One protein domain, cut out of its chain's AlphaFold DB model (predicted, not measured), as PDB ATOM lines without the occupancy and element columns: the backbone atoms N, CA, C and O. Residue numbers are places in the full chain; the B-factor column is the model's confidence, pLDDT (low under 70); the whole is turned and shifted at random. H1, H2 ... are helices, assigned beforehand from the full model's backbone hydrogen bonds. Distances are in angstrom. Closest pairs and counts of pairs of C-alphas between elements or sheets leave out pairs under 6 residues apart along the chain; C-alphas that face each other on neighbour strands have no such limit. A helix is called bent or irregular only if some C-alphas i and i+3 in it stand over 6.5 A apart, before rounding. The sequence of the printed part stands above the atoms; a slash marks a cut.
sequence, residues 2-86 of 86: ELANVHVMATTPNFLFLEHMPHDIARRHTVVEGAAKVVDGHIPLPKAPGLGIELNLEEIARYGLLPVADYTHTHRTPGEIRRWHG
ATOM      1  N   GLU A   2     283.779 370.708 254.501       91.44
ATOM      2  CA  GLU A   2     283.460 371.794 253.562       91.44
ATOM      3  C   GLU A   2     282.580 372.878 254.220       91.44
ATOM      4  O   GLU A   2     281.839 373.589 253.551       91.44
ATOM      5  N   LEU A   3     282.626 372.996 255.551       93.19
ATOM      6  CA  LEU A   3     281.608 373.698 256.347       93.19
ATOM      7  C   LEU A   3     281.606 375.217 256.118       93.19
ATOM      8  O   LEU A   3     280.539 375.820 256.043       93.19
ATOM      9  N   ALA A   4     282.774 375.826 255.893       94.75
ATOM     10  CA  ALA A   4     282.848 377.223 255.461       94.75
ATOM     11  C   ALA A   4     282.121 377.443 254.124       94.75
ATOM     12  O   ALA A   4     281.350 378.392 253.984       94.75
ATOM     13  N   ASN A   5     282.299 376.529 253.166       95.25
ATOM     14  CA  ASN A   5     281.610 376.590 251.882       95.25
ATOM     15  C   ASN A   5     280.096 376.443 252.083       95.25
ATOM     16  O   ASN A   5     279.339 377.215 251.507       95.25
ATOM     17  N   VAL A   6     279.654 375.519 252.946       94.88
ATOM     18  CA  VAL A   6     278.229 375.318 253.270       94.88
ATOM     19  C   VAL A   6     277.588 376.598 253.820       94.88
ATOM     20  O   VAL A   6     276.481 376.940 253.405       94.88
ATOM     21  N   HIS A   7     278.278 377.356 254.682       95.75
ATOM     22  CA  HIS A   7     277.790 378.665 255.137       95.75
ATOM     23  C   HIS A   7     277.625 379.661 253.983       95.75
ATOM     24  O   HIS A   7     276.582 380.303 253.878       95.75
ATOM     25  N   VAL A   8     278.614 379.767 253.087       96.19
ATOM     26  CA  VAL A   8     278.519 380.644 251.905       96.19
ATOM     27  C   VAL A   8     277.327 380.243 251.034       96.19
ATOM     28  O   VAL A   8     276.515 381.090 250.655       96.19
ATOM     29  N   MET A   9     277.164 378.948 250.776       95.81
ATOM     30  CA  MET A   9     276.106 378.398 249.926       95.81
ATOM     31  C   MET A   9     274.715 378.654 250.490       95.81
ATOM     32  O   MET A   9     273.832 379.081 249.753       95.81
ATOM     33  N   ALA A  10     274.534 378.489 251.800       94.88
ATOM     34  CA  ALA A  10     273.268 378.777 252.468       94.88
ATOM     35  C   ALA A  10     272.855 380.259 252.382       94.88
ATOM     36  O   ALA A  10     271.679 380.576 252.540       94.88
ATOM     37  N   THR A  11     273.803 381.163 252.116       95.69
ATOM     38  CA  THR A  11     273.548 382.606 251.954       95.69
ATOM     39  C   THR A  11     273.511 383.069 250.496       95.69
ATOM     40  O   THR A  11     273.291 384.250 250.231       95.69
ATOM     41  N   THR A  12     273.698 382.156 249.541       96.69
ATOM     42  CA  THR A  12     273.805 382.473 248.113       96.69
ATOM     43  C   THR A  12     272.584 381.928 247.364       96.69
ATOM     44  O   THR A  12     272.491 380.719 247.155       96.69
ATOM     45  N   PRO A  13     271.641 382.778 246.914       95.25
ATOM     46  CA  PRO A  13     270.376 382.320 246.328       95.25
ATOM     47  C   PRO A  13     270.541 381.605 244.978       95.25
ATOM     48  O   PRO A  13     269.642 380.897 244.539       95.25
ATOM     49  N   ASN A  14     271.678 381.790 244.311       95.44
ATOM     50  CA  ASN A  14     272.022 381.182 243.027       95.44
ATOM     51  C   ASN A  14     273.023 380.019 243.157       95.44
ATOM     52  O   ASN A  14     273.677 379.661 242.176       95.44
ATOM     53  N   PHE A  15     273.179 379.445 244.350       94.81
ATOM     54  CA  PHE A  15     273.970 378.233 244.538       94.81
ATOM     55  C   PHE A  15     273.275 377.009 243.915       94.81
ATOM     56  O   PHE A  15     272.068 376.838 244.066       94.81
ATOM     57  N   LEU A  16     274.046 376.156 243.226       94.06
ATOM     58  CA  LEU A  16     273.534 374.957 242.543       94.06
ATOM     59  C   LEU A  16     274.158 373.661 243.077       94.06
ATOM     60  O   LEU A  16     273.432 372.759 243.479       94.06
ATOM     61  N   PHE A  17     275.494 373.561 243.087       94.81
ATOM     62  CA  PHE A  17     276.214 372.343 243.475       94.81
ATOM     63  C   PHE A  17     277.533 372.649 244.183       94.81
ATOM     64  O   PHE A  17     278.224 373.609 243.840       94.81
ATOM     65  N   LEU A  18     277.899 371.787 245.136       93.94
ATOM     66  CA  LEU A  18     279.199 371.766 245.802       93.94
ATOM     67  C   LEU A  18     279.919 370.482 245.412       93.94
ATOM     68  O   LEU A  18     279.391 369.390 245.616       93.94
ATOM     69  N   GLU A  19     281.137 370.613 244.900       93.88
ATOM     70  CA  GLU A  19     282.020 369.462 244.765       93.88
ATOM     71  C   GLU A  19     282.371 368.927 246.160       93.88
ATOM     72  O   GLU A  19     282.907 369.646 247.003       93.88
ATOM     73  N   HIS A  20     282.057 367.659 246.410       90.50
ATOM     74  CA  HIS A  20     282.355 366.995 247.669       90.50
ATOM     75  C   HIS A  20     283.084 365.683 247.395       90.50
ATOM     76  O   HIS A  20     282.554 364.803 246.718       90.50
ATOM     77  N   MET A  21     284.284 365.542 247.957       88.25
ATOM     78  CA  MET A  21     285.067 364.309 247.912       88.25
ATOM     79  C   MET A  21     284.957 363.597 249.272       88.25
ATOM     80  O   MET A  21     285.657 363.963 250.223       88.25
ATOM     81  N   PRO A  22     284.048 362.609 249.424       79.50
ATOM     82  CA  PRO A  22     283.843 361.923 250.699       79.50
ATOM     83  C   PRO A  22     284.962 360.924 251.025       79.50
ATOM     84  O   PRO A  22     285.245 360.671 252.196       79.50
ATOM     85  N   HIS A  23     285.598 360.371 249.992       78.25
ATOM     86  CA  HIS A  23     286.671 359.388 250.096       78.25
ATOM     87  C   HIS A  23     288.012 360.081 249.858       78.25
ATOM     88  O   HIS A  23     288.467 360.212 248.729       78.25
ATOM     89  N   ASP A  24     288.599 360.557 250.944       79.06
ATOM     90  CA  ASP A  24     289.964 361.076 251.004       79.06
ATOM     91  C   ASP A  24     290.712 360.227 252.060       79.06
ATOM     92  O   ASP A  24     290.380 359.055 252.265       79.06
ATOM     93  N   ILE A  25     291.706 360.755 252.764       82.19
ATOM     94  CA  ILE A  25     292.400 360.033 253.829       82.19
ATOM     95  C   ILE A  25     291.464 359.737 255.013       82.19
ATOM     96  O   ILE A  25     290.774 360.620 255.528       82.19
ATOM     97  N   ALA A  26     291.477 358.492 255.507       80.19
ATOM     98  CA  ALA A  26     290.580 358.035 256.579       80.19
ATOM     99  C   ALA A  26     290.648 358.909 257.850       80.19
ATOM    100  O   ALA A  26     289.631 359.180 258.486       80.19
ATOM    101  N   ARG A  27     291.843 359.418 258.176       86.00
ATOM    102  CA  ARG A  27     292.097 360.269 259.350       86.00
ATOM    103  C   ARG A  27     291.494 361.675 259.273       86.00
ATOM    104  O   ARG A  27     291.444 362.362 260.283       86.00
ATOM    105  N   ARG A  28     291.001 362.135 258.114       86.38
ATOM    106  CA  ARG A  28     290.445 363.500 257.979       86.38
ATOM    107  C   ARG A  28     289.290 363.772 258.950       86.38
ATOM    108  O   ARG A  28     289.088 364.904 259.369       86.38
ATOM    109  N   HIS A  29     288.529 362.729 259.282       87.19
ATOM    110  CA  HIS A  29     287.383 362.803 260.183       87.19
ATOM    111  C   HIS A  29     287.750 362.570 261.652       87.19
ATOM    112  O   HIS A  29     286.878 362.703 262.501       87.19
ATOM    113  N   THR A  30     289.001 362.213 261.956       90.25
ATOM    114  CA  THR A  30     289.484 362.102 263.341       90.25
ATOM    115  C   THR A  30     290.087 363.421 263.821       90.25
ATOM    116  O   THR A  30     289.987 363.749 264.996       90.25
ATOM    117  N   VAL A  31     290.649 364.215 262.902       92.69
ATOM    118  CA  VAL A  31     291.292 365.507 263.202       92.69
ATOM    119  C   VAL A  31     290.339 366.711 263.232       92.69
ATOM    120  O   VAL A  31     290.758 367.803 263.610       92.69
ATOM    121  N   VAL A  32     289.074 366.536 262.833       92.81
ATOM    122  CA  VAL A  32     288.048 367.594 262.841       92.81
ATOM    123  C   VAL A  32     286.789 367.110 263.548       92.81
ATOM    124  O   VAL A  32     286.201 366.098 263.165       92.81
ATOM    125  N   GLU A  33     286.323 367.894 264.512       91.94
ATOM    126  CA  GLU A  33     285.047 367.711 265.198       91.94
ATOM    127  C   GLU A  33     283.940 368.543 264.538       91.94
ATOM    128  O   GLU A  33     284.201 369.559 263.895       91.94
ATOM    129  N   GLY A  34     282.682 368.107 264.664       88.44
ATOM    130  CA  GLY A  34     281.524 368.829 264.110       88.44
ATOM    131  C   GLY A  34     281.318 368.679 262.596       88.44
ATOM    132  O   GLY A  34     280.358 369.214 262.046       88.44
ATOM    133  N   ALA A  35     282.173 367.911 261.911       85.19
ATOM    134  CA  ALA A  35     282.019 367.620 260.491       85.19
ATOM    135  C   ALA A  35     280.648 366.987 260.182       85.19
ATOM    136  O   ALA A  35     280.284 365.938 260.718       85.19
ATOM    137  N   ALA A  36     279.899 367.615 259.278       84.06
ATOM    138  CA  ALA A  36     278.592 367.135 258.861       84.06
ATOM    139  C   ALA A  36     278.700 365.848 258.023       84.06
ATOM    140  O   ALA A  36     279.512 365.750 257.101       84.06
ATOM    141  N   LYS A  37     277.843 364.865 258.324       87.56
ATOM    142  CA  LYS A  37     277.634 363.699 257.457       87.56
ATOM    143  C   LYS A  37     276.719 364.087 256.301       87.56
ATOM    144  O   LYS A  37     275.740 364.797 256.512       87.56
ATOM    145  N   VAL A  38     277.022 363.582 255.110       90.94
ATOM    146  CA  VAL A  38     276.135 363.713 253.950       90.94
ATOM    147  C   VAL A  38     274.852 362.918 254.213       90.94
ATOM    148  O   VAL A  38     274.919 361.757 254.617       90.94
ATOM    149  N   VAL A  39     273.697 363.539 253.979       93.31
ATOM    150  CA  VAL A  39     272.358 362.946 254.100       93.31
ATOM    151  C   VAL A  39     271.616 363.204 252.793       93.31
ATOM    152  O   VAL A  39     271.493 364.353 252.381       93.31
ATOM    153  N   ASP A  40     271.177 362.143 252.111       94.62
ATOM    154  CA  ASP A  40     270.444 362.216 250.835       94.62
ATOM    155  C   ASP A  40     271.120 363.110 249.779       94.62
ATOM    156  O   ASP A  40     270.480 363.903 249.092       94.62
ATOM    157  N   GLY A  41     272.451 363.027 249.683       93.00
ATOM    158  CA  GLY A  41     273.250 363.835 248.755       93.00
ATOM    159  C   GLY A  41     273.480 365.290 249.185       93.00
ATOM    160  O   GLY A  41     274.097 366.042 248.436       93.00
ATOM    161  N   HIS A  42     273.041 365.687 250.381       93.06
ATOM    162  CA  HIS A  42     273.171 367.047 250.905       93.06
ATOM    163  C   HIS A  42     274.057 367.091 252.154       93.06
ATOM    164  O   HIS A  42     274.046 366.178 252.980       93.06
ATOM    165  N   ILE A  43     274.806 368.182 252.324       93.94
ATOM    166  CA  ILE A  43     275.532 368.467 253.566       93.94
ATOM    167  C   ILE A  43     274.645 369.380 254.426       93.94
ATOM    168  O   ILE A  43     274.334 370.489 253.985       93.94
ATOM    169  N   PRO A  44     274.208 368.953 255.625       93.69
ATOM    170  CA  PRO A  44     273.375 369.788 256.480       93.69
ATOM    171  C   PRO A  44     274.146 371.015 256.981       93.69
ATOM    172  O   PRO A  44     275.317 370.922 257.353       93.69
ATOM    173  N   LEU A  45     273.461 372.162 257.037       93.38
ATOM    174  CA  LEU A  45     274.004 373.385 257.629       93.38
ATOM    175  C   LEU A  45     274.237 373.163 259.138       93.38
ATOM    176  O   LEU A  45     273.292 372.777 259.842       93.38
ATOM    177  N   PRO A  46     275.455 373.398 259.660       92.69
ATOM    178  CA  PRO A  46     275.720 373.311 261.091       92.69
ATOM    179  C   PRO A  46     274.902 374.346 261.872       92.69
ATOM    180  O   PRO A  46     274.607 375.437 261.389       92.69
ATOM    181  N   LYS A  47     274.554 373.997 263.115       93.06
ATOM    182  CA  LYS A  47     273.829 374.886 264.044       93.06
ATOM    183  C   LYS A  47     274.700 375.438 265.171       93.06
ATOM    184  O   LYS A  47     274.255 376.320 265.900       93.06
ATOM    185  N   ALA A  48     275.899 374.888 265.353       94.00
ATOM    186  CA  ALA A  48     276.848 375.400 266.330       94.00
ATOM    187  C   ALA A  48     277.382 376.779 265.887       94.00
ATOM    188  O   ALA A  48     277.381 377.068 264.689       94.00
ATOM    189  N   PRO A  49     277.819 377.638 266.826       95.31
ATOM    190  CA  PRO A  49     278.379 378.947 266.498       95.31
ATOM    191  C   PRO A  49     279.591 378.883 265.560       95.31
ATOM    192  O   PRO A  49     280.288 377.872 265.467       95.31
ATOM    193  N   GLY A  50     279.874 380.007 264.897       94.69
ATOM    194  CA  GLY A  50     280.999 380.107 263.970       94.69
ATOM    195  C   GLY A  50     280.805 379.205 262.750       94.69
ATOM    196  O   GLY A  50     279.738 379.218 262.144       94.69
ATOM    197  N   LEU A  51     281.842 378.441 262.399       95.31
ATOM    198  CA  LEU A  51     281.814 377.483 261.285       95.31
ATOM    199  C   LEU A  51     281.247 376.107 261.677       95.31
ATOM    200  O   LEU A  51     281.158 375.214 260.836       95.31
ATOM    201  N   GLY A  52     280.924 375.907 262.960       94.56
ATOM    202  CA  GLY A  52     280.421 374.641 263.487       94.56
ATOM    203  C   GLY A  52     281.408 373.471 263.443       94.56
ATOM    204  O   GLY A  52     280.969 372.323 263.475       94.56
ATOM    205  N   ILE A  53     282.712 373.752 263.363       94.62
ATOM    206  CA  ILE A  53     283.791 372.761 263.417       94.62
ATOM    207  C   ILE A  53     284.889 373.207 264.370       94.62
ATOM    208  O   ILE A  53     285.105 374.405 264.539       94.62
ATOM    209  N   GLU A  54     285.616 372.235 264.908       95.00
ATOM    210  CA  GLU A  54     286.813 372.451 265.721       95.00
ATOM    211  C   GLU A  54     287.927 371.484 265.309       95.00
ATOM    212  O   GLU A  54     287.665 370.397 264.785       95.00
ATOM    213  N   LEU A  55     289.181 371.886 265.522       94.62
ATOM    214  CA  LEU A  55     290.344 371.046 265.237       94.62
ATOM    215  C   LEU A  55     290.746 370.241 266.471       94.62
ATOM    216  O   LEU A  55     291.003 370.806 267.533       94.62
ATOM    217  N   ASN A  56     290.927 368.932 266.300       95.19
ATOM    218  CA  ASN A  56     291.554 368.095 267.315       95.19
ATOM    219  C   ASN A  56     293.082 368.151 267.154       95.19
ATOM    220  O   ASN A  56     293.683 367.365 266.419       95.19
ATOM    221  N   LEU A  57     293.712 369.120 267.822       95.12
ATOM    222  CA  LEU A  57     295.155 369.367 267.708       95.12
ATOM    223  C   LEU A  57     296.009 368.201 268.230       95.12
ATOM    224  O   LEU A  57     297.078 367.936 267.682       95.12
ATOM    225  N   GLU A  58     295.539 367.492 269.257       95.44
ATOM    226  CA  GLU A  58     296.237 366.327 269.810       95.44
ATOM    227  C   GLU A  58     296.282 365.170 268.811       95.44
ATOM    228  O   GLU A  58     297.315 364.520 268.656       95.44
ATOM    229  N   GLU A  59     295.178 364.923 268.109       94.88
ATOM    230  CA  GLU A  59     295.089 363.908 267.065       94.88
ATOM    231  C   GLU A  59     295.917 364.308 265.838       94.88
ATOM    232  O   GLU A  59     296.645 363.480 265.296       94.88
ATOM    233  N   ILE A  60     295.897 365.587 265.444       93.56
ATOM    234  CA  ILE A  60     296.748 366.112 264.361       93.56
ATOM    235  C   ILE A  60     298.227 365.859 264.655       93.56
ATOM    236  O   ILE A  60     298.950 365.400 263.772       93.56
ATOM    237  N   ALA A  61     298.672 366.106 265.891       94.12
ATOM    238  CA  ALA A  61     300.071 365.956 266.292       94.12
ATOM    239  C   ALA A  61     300.606 364.516 266.172       94.12
ATOM    240  O   ALA A  61     301.819 364.313 266.126       94.12
ATOM    241  N   ARG A  62     299.726 363.509 266.086       93.94
ATOM    242  CA  ARG A  62     300.109 362.103 265.867       93.94
ATOM    243  C   ARG A  62     300.512 361.816 264.424       93.94
ATOM    244  O   ARG A  62     301.078 360.759 264.147       93.94
ATOM    245  N   TYR A  63     300.220 362.732 263.504       88.19
ATOM    246  CA  TYR A  63     300.482 362.573 262.084       88.19
ATOM    247  C   TYR A  63     301.590 363.518 261.618       88.19
ATOM    248  O   TYR A  63     301.601 364.706 261.928       88.19
ATOM    249  N   GLY A  64     302.511 362.991 260.811       84.56
ATOM    250  CA  GLY A  64     303.445 363.815 260.050       84.56
ATOM    251  C   GLY A  64     302.778 364.454 258.830       84.56
ATOM    252  O   GLY A  64     301.751 363.975 258.335       84.56
ATOM    253  N   LEU A  65     303.400 365.515 258.312       82.00
ATOM    254  CA  LEU A  65     303.055 366.059 257.001       82.00
ATOM    255  C   LEU A  65     303.309 365.000 255.923       82.00
ATOM    256  O   LEU A  65     304.304 364.276 255.975       82.00
ATOM    257  N   LEU A  66     302.413 364.922 254.939       77.50
ATOM    258  CA  LEU A  66     302.682 364.129 253.742       77.50
ATOM    259  C   LEU A  66     303.795 364.817 252.932       77.50
ATOM    260  O   LEU A  66     303.779 366.049 252.819       77.50
ATOM    261  N   PRO A  67     304.768 364.067 252.385       81.12
ATOM    262  CA  PRO A  67     305.797 364.637 251.529       81.12
ATOM    263  C   PRO A  67     305.179 365.373 250.340       81.12
ATOM    264  O   PRO A  67     304.359 364.829 249.607       81.12
ATOM    265  N   VAL A  68     305.627 366.606 250.095       77.19
ATOM    266  CA  VAL A  68     305.182 367.387 248.924       77.19
ATOM    267  C   VAL A  68     305.513 366.665 247.608       77.19
ATOM    268  O   VAL A  68     304.806 366.826 246.618       77.19
ATOM    269  N   ALA A  69     306.557 365.832 247.608       77.31
ATOM    270  CA  ALA A  69     306.975 365.037 246.457       77.31
ATOM    271  C   ALA A  69     305.929 364.005 245.992       77.31
ATOM    272  O   ALA A  69     305.982 363.587 244.838       77.31
ATOM    273  N   ASP A  70     304.966 363.638 246.844       75.06
ATOM    274  CA  ASP A  70     303.922 362.664 246.505       75.06
ATOM    275  C   ASP A  70     302.764 363.295 245.706       75.06
ATOM    276  O   ASP A  70     301.915 362.586 245.162       75.06
ATOM    277  N   TYR A  71     302.724 364.627 245.587       76.75
ATOM    278  CA  TYR A  71     301.734 365.316 244.763       76.75
ATOM    279  C   TYR A  71     302.155 365.299 243.292       76.75
ATOM    280  O   TYR A  71     303.012 366.065 242.843       76.75
ATOM    281  N   THR A  72     301.488 364.465 242.499       77.75
ATOM    282  CA  THR A  72     301.596 364.533 241.042       77.75
ATOM    283  C   THR A  72     300.859 365.769 240.534       77.75
ATOM    284  O   THR A  72     299.644 365.880 240.693       77.75
ATOM    285  N   HIS A  73     301.578 366.681 239.887       76.44
ATOM    286  CA  HIS A  73     300.978 367.781 239.145       76.44
ATOM    287  C   HIS A  73     301.464 367.734 237.700       76.44
ATOM    288  O   HIS A  73     302.636 367.474 237.427       76.44
ATOM    289  N   THR A  74     300.564 368.011 236.765       77.81
ATOM    290  CA  THR A  74     300.920 368.191 235.360       77.81
ATOM    291  C   THR A  74     300.820 369.674 235.063       77.81
ATOM    292  O   THR A  74     299.720 370.233 235.032       77.81
ATOM    293  N   HIS A  75     301.959 370.339 234.872       77.31
ATOM    294  CA  HIS A  75     301.950 371.725 234.430       77.31
ATOM    295  C   HIS A  75     301.496 371.770 232.968       77.31
ATOM    296  O   HIS A  75     302.251 371.416 232.066       77.31
ATOM    297  N   ARG A  76     300.243 372.171 232.743       77.81
ATOM    298  CA  ARG A  76     299.668 372.339 231.406       77.81
ATOM    299  C   ARG A  76     299.771 373.797 230.984       77.81
ATOM    300  O   ARG A  76     299.356 374.697 231.709       77.81
ATOM    301  N   THR A  77     300.290 374.037 229.793       83.50
ATOM    302  CA  THR A  77     300.233 375.333 229.120       83.50
ATOM    303  C   THR A  77     298.782 375.708 228.791       83.50
ATOM    304  O   THR A  77     297.922 374.834 228.632       83.50
ATOM    305  N   PRO A  78     298.476 377.004 228.593       78.75
ATOM    306  CA  PRO A  78     297.146 377.434 228.158       78.75
ATOM    307  C   PRO A  78     296.641 376.762 226.867       78.75
ATOM    308  O   PRO A  78     295.430 376.689 226.653       78.75
ATOM    309  N   GLY A  79     297.540 376.279 225.999       79.19
ATOM    310  CA  GLY A  79     297.190 375.536 224.783       79.19
ATOM    311  C   GLY A  79     296.752 374.092 225.050       79.19
ATOM    312  O   GLY A  79     295.856 373.590 224.373       79.19
ATOM    313  N   GLU A  80     297.327 373.449 226.069       78.12
ATOM    314  CA  GLU A  80     297.021 372.069 226.476       78.12
ATOM    315  C   GLU A  80     295.721 371.972 227.286       78.12
ATOM    316  O   GLU A  80     295.024 370.964 227.223       78.12
ATOM    317  N   ILE A  81     295.337 373.038 227.998       72.19
ATOM    318  CA  ILE A  81     294.079 373.093 228.766       72.19
ATOM    319  C   ILE A  81     292.843 373.050 227.843       72.19
ATOM    320  O   ILE A  81     291.782 372.586 228.255       72.19
ATOM    321  N   ARG A  82     292.961 373.487 226.579       60.16
ATOM    322  CA  ARG A  82     291.819 373.607 225.650       60.16
ATOM    323  C   ARG A  82     291.407 372.312 224.948       60.16
ATOM    324  O   ARG A  82     290.420 372.335 224.219       60.16
ATOM    325  N   ARG A  83     292.125 371.200 225.126       58.19
ATOM    326  CA  ARG A  83     291.770 369.919 224.498       58.19
ATOM    327  C   ARG A  83     291.495 368.870 225.561       58.19
ATOM    328  O   ARG A  83     292.385 368.147 225.992       58.19
ATOM    329  N   TRP A  84     290.231 368.777 225.955       55.03
ATOM    330  CA  TRP A  84     289.705 367.514 226.453       55.03
ATOM    331  C   TRP A  84     289.666 366.556 225.259       55.03
ATOM    332  O   TRP A  84     288.814 366.679 224.382       55.03
ATOM    333  N   HIS A  85     290.654 365.672 225.168       58.94
ATOM    334  CA  HIS A  85     290.570 364.515 224.288       58.94
ATOM    335  C   HIS A  85     289.680 363.505 225.011       58.94
ATOM    336  O   HIS A  85     290.070 362.995 226.059       58.94
ATOM    337  N   GLY A  86     288.445 363.367 224.522       47.12
ATOM    338  CA  GLY A  86     287.515 362.334 224.980       47.12
ATOM    339  C   GLY A  86     288.019 360.932 224.683       47.12
ATOM    340  O   GLY A  86     288.893 360.795 223.794       47.12
TER     341      GLY A  86
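This is residues 2 to 86 of the 86 residues of the protein "MR_MLE_C domain-containing protein" of Chloroflexia bacterium (UniProt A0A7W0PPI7). This is a loose body of loops with little regular structure, holding helix H1 and two single-turn helices, H2 and H3, from which residues 64 to 86 stick out as a long tail. The 85 printed residues have three named helices in the order H1, H2, H3, 16 residues in all, and no named strand; the class is all helix. The whole is loose, with a radius of gyration of the C-alphas of 17.3 A, and spans 46 by 40 by 22 A.

H1, residues 3 to 10, is 10.5 A long, from C-alpha 3 at (281.608, 373.698, 256.347). H2 is residues 26 to 29, only just irregular, with C-alphas 26 and 29 6.8 A apart. H3, residues 57 to 60, ends at (296.748, 366.112, 264.361).

H1, H2 and H3 are apart from one another. Residues 32 to 33 pair with residues 54 to 55, antiparallel. In H1 every O i to N i+4 pair is within hydrogen-bond range; H2 and H3 are too short for such a pair.

The links H1 to H2 and H2 to H3 are long. The printed part has no cut. Residues 82 to 86 have pLDDT under 70.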